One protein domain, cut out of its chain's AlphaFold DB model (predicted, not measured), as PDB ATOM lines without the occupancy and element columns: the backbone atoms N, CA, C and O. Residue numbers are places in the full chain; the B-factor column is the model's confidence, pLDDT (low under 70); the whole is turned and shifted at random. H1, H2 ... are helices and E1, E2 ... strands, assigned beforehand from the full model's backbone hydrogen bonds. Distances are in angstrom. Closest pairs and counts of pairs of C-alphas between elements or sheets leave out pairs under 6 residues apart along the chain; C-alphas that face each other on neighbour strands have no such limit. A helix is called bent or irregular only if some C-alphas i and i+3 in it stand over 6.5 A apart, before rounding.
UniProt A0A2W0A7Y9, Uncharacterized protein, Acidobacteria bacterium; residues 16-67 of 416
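Overview. This is residues 16 to 67 of the 416 residues of an uncharacterized protein of Acidobacteria bacterium (UniProt A0A2W0A7Y9). A twisted sheet of three strands, folded by a sharp bend in E2, has the long helix H2 packed over one face along E2 and E3, while the short helix H1 sits beyond the end of E3 and the chain folds back from it into H2. E1 and the first residues of E2 make a hairpin turned away from the longer hairpin of E2 and E3. The printed part has 52 residues with three named strands followed by two named helices, E1 E2 E3 H1 H2; the sheet's order is E1, E2, E3, antiparallel throughout, and the class is mixed, helices and strands. The whole is only just loose, close to compact, with a radius of gyration of the C-alphas of 11.9 A, and it is flat, spanning 37 by 27 by 13 A.

Along the chain. E2, residues 23 to 31, is the longest strand at 20.5 A and bends by 75 degrees at residue 26. E1, residues 16 to 20, measures 10.6 A and begins at C-alpha 16 at (5.339, 5.073, 31.456). E3, residues 34 to 39, measures 16.6 A and ends at C-alpha 39 at (2.069, -3.255, 37.219). H1, residues 43 to 49, measures 10.1 A. H2, residues 53 to 66, measures 18.3 A and ends at C-alpha 66 at (10.221, -7.085, 26.119); it is neither bent nor irregular, but only just: C-alphas 63 and 66 are 6.1 A apart.

Arrangement. The sheet is a meander, each strand the antiparallel neighbour of the one before, with E2 as inner strand and E1 and E3 as edge strands. The hairpin E1 and E2 has N 17 and O 26 at 2.9 A and N 20 and O 23 at 3.0 A, within hydrogen-bond range. The hairpin E2 and E3 has N 29 and O 36 at 3.1 A and N 36 and O 29 at 2.9 A, within hydrogen-bond range. H2 is on the sheet at a height over the sheet of 10.5 A, over E2 and E3, and runs along the strands, at 10 degrees to E3 on the local plane. The closest C-alphas of E3 and H2 are those of Leu 37 and Phe 62, 7.6 A apart. H1 is not on the sheet, and it is apart from E1 and E2. H1 and H2 form a helical hairpin and touch, H2 with residues 53 to 55 alone; their closest C-alphas are those of Leu 43 and Leu 55, 5.2 A apart. They stand at a shallow tilt of 29 degrees, opposite ways. In H1 and H2 every O i to N i+4 pair is within hydrogen-bond range.

Size, cuts and confidence. The two C-alphas farthest apart are those of Arg 33 and Arg 49, at 37.0 A. The printed part runs from residue 16 to 67 with no cut, and its four links between named elements are tight. The mean pLDDT of the printed part is 91.6, and no printed residue is under 70.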
ATOM      1  N   VAL A  16       6.711   5.132  30.938       95.31
ATOM      2  CA  VAL A  16       5.339   5.073  31.456       95.31
ATOM      3  C   VAL A  16       4.464   4.301  30.465       95.31
ATOM      4  O   VAL A  16       4.483   4.574  29.267       95.31
ATOM      5  N   LEU A  17       3.735   3.300  30.961       94.69
ATOM      6  CA  LEU A  17       2.798   2.496  30.166       94.69
ATOM      7  C   LEU A  17       1.342   2.815  30.509       94.69
ATOM      8  O   LEU A  17       0.479   2.723  29.643       94.69
ATOM      9  N   LEU A  18       1.081   3.154  31.771       93.69
ATOM     10  CA  LEU A  18      -0.223   3.587  32.254       93.69
ATOM     11  C   LEU A  18      -0.037   4.475  33.486       93.69
ATOM     12  O   LEU A  18       0.684   4.105  34.420       93.69
ATOM     13  N   ASP A  19      -0.708   5.617  33.510       92.62
ATOM     14  CA  ASP A  19      -0.662   6.585  34.597       92.62
ATOM     15  C   ASP A  19      -2.063   7.012  35.050       92.62
ATOM     16  O   ASP A  19      -3.097   6.640  34.492       92.62
ATOM     17  N   SER A  20      -2.092   7.747  36.155       90.62
ATOM     18  CA  SER A  20      -3.303   8.325  36.716       90.62
ATOM     19  C   SER A  20      -2.966   9.569  37.527       90.62
ATOM     20  O   SER A  20      -1.821   9.782  37.928       90.62
ATOM     21  N   LYS A  21      -3.998  10.326  37.912       87.56
ATOM     22  CA  LYS A  21      -3.853  11.450  38.853       87.56
ATOM     23  C   LYS A  21      -3.267  11.049  40.217       87.56
ATOM     24  O   LYS A  21      -2.765  11.913  40.924       87.56
ATOM     25  N   ALA A  22      -3.348   9.774  40.606       87.06
ATOM     26  CA  ALA A  22      -2.809   9.270  41.872       87.06
ATOM     27  C   ALA A  22      -1.434   8.583  41.720       87.06
ATOM     28  O   ALA A  22      -0.948   7.984  42.680       87.06
ATOM     29  N   GLY A  23      -0.812   8.688  40.541       91.44
ATOM     30  CA  GLY A  23       0.538   8.206  40.259       91.44
ATOM     31  C   GLY A  23       0.605   7.165  39.137       91.44
ATOM     32  O   GLY A  23      -0.389   6.854  38.473       91.44
ATOM     33  N   LEU A  24       1.810   6.627  38.944       94.56
ATOM     34  CA  LEU A  24       2.131   5.545  38.017       94.56
ATOM     35  C   LEU A  24       1.337   4.270  38.340       94.56
ATOM     36  O   LEU A  24       1.412   3.749  39.458       94.56
ATOM     37  N   ILE A  25       0.649   3.734  37.329       95.00
ATOM     38  CA  ILE A  25      -0.033   2.436  37.397       95.00
ATOM     39  C   ILE A  25       0.853   1.340  36.805       95.00
ATOM     40  O   ILE A  25       0.992   0.272  37.397       95.00
ATOM     41  N   ALA A  26       1.465   1.585  35.647       95.94
ATOM     42  CA  ALA A  26       2.376   0.635  35.032       95.94
ATOM     43  C   ALA A  26       3.539   1.335  34.338       95.94
ATOM     44  O   ALA A  26       3.370   2.362  33.678       95.94
ATOM     45  N   GLY A  27       4.721   0.740  34.455       96.00
ATOM     46  CA  GLY A  27       5.944   1.296  33.899       96.00
ATOM     47  C   GLY A  27       6.990   0.231  33.624       96.00
ATOM     48  O   GLY A  27       7.011  -0.835  34.242       96.00
ATOM     49  N   TYR A  28       7.868   0.535  32.680       96.31
ATOM     50  CA  TYR A  28       8.995  -0.302  32.306       96.31
ATOM     51  C   TYR A  28      10.296   0.481  32.435       96.31
ATOM     52  O   TYR A  28      10.405   1.589  31.913       96.31
ATOM     53  N   ARG A  29      11.310  -0.110  33.071       94.81
ATOM     54  CA  ARG A  29      12.662   0.463  33.090       94.81
ATOM     55  C   ARG A  29      13.741  -0.605  33.008       94.81
ATOM     56  O   ARG A  29      13.562  -1.725  33.490       94.81
ATOM     57  N   LYS A  30      14.888  -0.236  32.443       92.81
ATOM     58  CA  LYS A  30      16.132  -1.004  32.575       92.81
ATOM     59  C   LYS A  30      16.600  -0.929  34.031       92.81
ATOM     60  O   LYS A  30      16.451   0.103  34.680       92.81
ATOM     61  N   HIS A  31      17.136  -2.023  34.558       91.75
ATOM     62  CA  HIS A  31      17.696  -2.050  35.907       91.75
ATOM     63  C   HIS A  31      18.847  -3.056  35.974       91.75
ATOM     64  O   HIS A  31      18.641  -4.261  35.805       91.75
ATOM     65  N   GLY A  32      20.068  -2.556  36.183       91.56
ATOM     66  CA  GLY A  32      21.283  -3.364  36.084       91.56
ATOM     67  C   GLY A  32      21.386  -4.059  34.721       91.56
ATOM     68  O   GLY A  32      21.221  -3.427  33.680       91.56
ATOM     69  N   ARG A  33      21.615  -5.378  34.730       89.00
ATOM     70  CA  ARG A  33      21.660  -6.216  33.513       89.00
ATOM     71  C   ARG A  33      20.279  -6.624  32.982       89.00
ATOM     72  O   ARG A  33      20.197  -7.268  31.943       89.00
ATOM     73  N   GLY A  34      19.208  -6.289  33.697       89.75
ATOM     74  CA  GLY A  34      17.849  -6.708  33.379       89.75
ATOM     75  C   GLY A  34      16.900  -5.537  33.159       89.75
ATOM     76  O   GLY A  34      17.283  -4.414  32.816       89.75
ATOM     77  N   SER A  35      15.619  -5.816  33.360       91.94
ATOM     78  CA  SER A  35      14.568  -4.808  33.318       91.94
ATOM     79  C   SER A  35      13.427  -5.181  34.252       91.94
ATOM     80  O   SER A  35      13.256  -6.349  34.590       91.94
ATOM     81  N   VAL A  36      12.665  -4.177  34.671       94.25
ATOM     82  CA  VAL A  36      11.515  -4.329  35.559       94.25
ATOM     83  C   VAL A  36      10.279  -3.842  34.817       94.25
ATOM     84  O   VAL A  36      10.237  -2.691  34.380       94.25
ATOM     85  N   LEU A  37       9.281  -4.718  34.695       95.75
ATOM     86  CA  LEU A  37       7.914  -4.354  34.336       95.75
ATOM     87  C   LEU A  37       7.095  -4.290  35.626       95.75
ATOM     88  O   LEU A  37       6.828  -5.314  36.251       95.75
ATOM     89  N   PHE A  38       6.724  -3.082  36.028       95.12
ATOM     90  CA  PHE A  38       5.893  -2.832  37.196       95.12
ATOM     91  C   PHE A  38       4.434  -2.671  36.765       95.12
ATOM     92  O   PHE A  38       4.155  -1.902  35.844       95.12
ATOM     93  N   VAL A  39       3.517  -3.377  37.436       95.50
ATOM     94  CA  VAL A  39       2.069  -3.255  37.219       95.50
ATOM     95  C   VAL A  39       1.351  -3.236  38.565       95.50
ATOM     96  O   VAL A  39       1.296  -4.235  39.277       95.50
ATOM     97  N   ASN A  40       0.779  -2.088  38.899       94.44
ATOM     98  CA  ASN A  40       0.078  -1.809  40.145       94.44
ATOM     99  C   ASN A  40      -1.434  -1.981  39.972       94.44
ATOM    100  O   ASN A  40      -2.210  -1.057  40.185       94.44
ATOM    101  N   LEU A  41      -1.856  -3.147  39.498       92.88
ATOM    102  CA  LEU A  41      -3.266  -3.464  39.300       92.88
ATOM    103  C   LEU A  41      -3.543  -4.869  39.826       92.88
ATOM    104  O   LEU A  41      -2.703  -5.757  39.651       92.88
ATOM    105  N   PRO A  42      -4.728  -5.124  40.399       91.44
ATOM    106  CA  PRO A  42      -5.115  -6.457  40.834       91.44
ATOM    107  C   PRO A  42      -5.556  -7.298  39.621       91.44
ATOM    108  O   PRO A  42      -6.717  -7.671  39.495       91.44
ATOM    109  N   LEU A  43      -4.630  -7.579  38.696       91.50
ATOM    110  CA  LEU A  43      -4.922  -8.133  37.365       91.50
ATOM    111  C   LEU A  43      -5.756  -9.425  37.402       91.50
ATOM    112  O   LEU A  43      -6.677  -9.581  36.603       91.50
ATOM    113  N   GLY A  44      -5.465 -10.333  38.339       88.62
ATOM    114  CA  GLY A  44      -6.226 -11.576  38.504       88.62
ATOM    115  C   GLY A  44      -7.668 -11.340  38.966       88.62
ATOM    116  O   GLY A  44      -8.584 -11.965  38.445       88.62
ATOM    117  N   TYR A  45      -7.875 -10.390  39.883       88.00
ATOM    118  CA  TYR A  45      -9.210  -9.996  40.341       88.00
ATOM    119  C   TYR A  45     -10.009  -9.326  39.219       88.00
ATOM    120  O   TYR A  45     -11.181  -9.631  39.023       88.00
ATOM    121  N   LEU A  46      -9.369  -8.449  38.435       88.25
ATOM    122  CA  LEU A  46     -10.018  -7.822  37.280       88.25
ATOM    123  C   LEU A  46     -10.459  -8.877  36.260       88.25
ATOM    124  O   LEU A  46     -11.607  -8.835  35.822       88.25
ATOM    125  N   LYS A  47      -9.605  -9.870  35.977       88.00
ATOM    126  CA  LYS A  47      -9.926 -10.983  35.074       88.00
ATOM    127  C   LYS A  47     -11.105 -11.838  35.550       88.00
ATOM    128  O   LYS A  47     -11.833 -12.344  34.699       88.00
ATOM    129  N   SER A  48     -11.269 -12.058  36.856       85.00
ATOM    130  CA  SER A  48     -12.342 -12.919  37.381       85.00
ATOM    131  C   SER A  48     -13.663 -12.189  37.634       85.00
ATOM    132  O   SER A  48     -14.697 -12.837  37.750       85.00
ATOM    133  N   ARG A  49     -13.647 -10.854  37.748       81.69
ATOM    134  CA  ARG A  49     -14.836 -10.058  38.106       81.69
ATOM    135  C   ARG A  49     -15.333  -9.117  37.014       81.69
ATOM    136  O   ARG A  49     -16.466  -8.663  37.104       81.69
ATOM    137  N   THR A  50     -14.487  -8.760  36.049       80.94
ATOM    138  CA  THR A  50     -14.788  -7.696  35.079       80.94
ATOM    139  C   THR A  50     -14.309  -8.056  33.673       80.94
ATOM    140  O   THR A  50     -15.082  -8.558  32.861       80.94
ATOM    141  N   ASP A  51     -13.033  -7.799  33.387       86.19
ATOM    142  CA  ASP A  51     -12.446  -7.892  32.061       86.19
ATOM    143  C   ASP A  51     -10.977  -8.343  32.132       86.19
ATOM    144  O   ASP A  51     -10.176  -7.841  32.930       86.19
ATOM    145  N   GLY A  52     -10.611  -9.309  31.287       90.00
ATOM    146  CA  GLY A  52      -9.256  -9.839  31.157       90.00
ATOM    147  C   GLY A  52      -8.255  -8.986  30.380       90.00
ATOM    148  O   GLY A  52      -7.069  -9.334  30.376       90.00
ATOM    149  N   LEU A  53      -8.682  -7.892  29.746       90.75
ATOM    150  CA  LEU A  53      -7.870  -7.082  28.838       90.75
ATOM    151  C   LEU A  53      -6.518  -6.711  29.436       90.75
ATOM    152  O   LEU A  53      -5.488  -6.966  28.819       90.75
ATOM    153  N   LEU A  54      -6.507  -6.128  30.638       92.00
ATOM    154  CA  LEU A  54      -5.280  -5.611  31.247       92.00
ATOM    155  C   LEU A  54      -4.290  -6.738  31.559       92.00
ATOM    156  O   LEU A  54      -3.106  -6.611  31.249       92.00
ATOM    157  N   LEU A  55      -4.768  -7.864  32.099       93.19
ATOM    158  CA  LEU A  55      -3.916  -9.026  32.368       93.19
ATOM    159  C   LEU A  55      -3.254  -9.519  31.077       93.19
ATOM    160  O   LEU A  55      -2.034  -9.664  31.011       93.19
ATOM    161  N   HIS A  56      -4.050  -9.737  30.033       92.12
ATOM    162  CA  HIS A  56      -3.545 -10.266  28.772       92.12
ATOM    163  C   HIS A  56      -2.689  -9.255  28.002       92.12
ATOM    164  O   HIS A  56      -1.708  -9.653  27.373       92.12
ATOM    165  N   ALA A  57      -3.000  -7.961  28.078       92.50
ATOM    166  CA  ALA A  57      -2.207  -6.903  27.465       92.50
ATOM    167  C   ALA A  57      -0.803  -6.831  28.076       92.50
ATOM    168  O   ALA A  57       0.176  -6.815  27.331       92.50
ATOM    169  N   PHE A  58      -0.679  -6.866  29.409       95.25
ATOM    170  CA  PHE A  58       0.633  -6.858  30.061       95.25
ATOM    171  C   PHE A  58       1.419  -8.148  29.818       95.25
ATOM    172  O   PHE A  58       2.620  -8.073  29.557       95.25
ATOM    173  N   LEU A  59       0.765  -9.315  29.813       93.88
ATOM    174  CA  LEU A  59       1.422 -10.576  29.450       93.88
ATOM    175  C   LEU A  59       1.924 -10.559  28.000       93.88
ATOM    176  O   LEU A  59       3.058 -10.960  27.736       93.88
ATOM    177  N   ARG A  60       1.123 -10.040  27.059       92.19
ATOM    178  CA  ARG A  60       1.522  -9.905  25.649       92.19
ATOM    179  C   ARG A  60       2.637  -8.877  25.471       92.19
ATOM    180  O   ARG A  60       3.555  -9.126  24.695       92.19
ATOM    181  N   TYR A  61       2.593  -7.758  26.193       93.12
ATOM    182  CA  TYR A  61       3.665  -6.761  26.188       93.12
ATOM    183  C   TYR A  61       4.974  -7.359  26.713       93.12
ATOM    184  O   TYR A  61       6.020  -7.224  26.082       93.12
ATOM    185  N   PHE A  62       4.918  -8.089  27.826       93.69
ATOM    186  CA  PHE A  62       6.087  -8.755  28.385       93.69
ATOM    187  C   PHE A  62       6.679  -9.789  27.418       93.69
ATOM    188  O   PHE A  62       7.849  -9.688  27.054       93.69
ATOM    189  N   ALA A  63       5.873 -10.737  26.939       92.56
ATOM    190  CA  ALA A  63       6.360 -11.815  26.082       92.56
ATOM    191  C   ALA A  63       6.788 -11.326  24.687       92.56
ATOM    192  O   ALA A  63       7.854 -11.700  24.207       92.56
ATOM    193  N   GLY A  64       5.978 -10.486  24.041       90.06
ATOM    194  CA  GLY A  64       6.176 -10.102  22.642       90.06
ATOM    195  C   GLY A  64       7.018  -8.845  22.430       90.06
ATOM    196  O   GLY A  64       7.685  -8.740  21.410       90.06
ATOM    197  N   HIS A  65       7.005  -7.887  23.364       89.00
ATOM    198  CA  HIS A  65       7.751  -6.632  23.204       89.00
ATOM    199  C   HIS A  65       9.054  -6.618  24.007       89.00
ATOM    200  O   HIS A  65      10.082  -6.207  23.477       89.00
ATOM    201  N   ILE A  66       9.022  -7.068  25.267       90.88
ATOM    202  CA  ILE A  66      10.221  -7.085  26.119       90.88
ATOM    203  C   ILE A  66      11.098  -8.292  25.784       90.88
ATOM    204  O   ILE A  66      12.283  -8.117  25.521       90.88
ATOM    205  N   LEU A  67      10.527  -9.501  25.798       90.69
ATOM    206  CA  LEU A  67      11.277 -10.735  25.549       90.69
ATOM    207  C   LEU A  67      11.350 -11.126  24.068       90.69
ATOM    208  O   LEU A  67      12.154 -11.982  23.721       90.69
TER     209      LEU A  67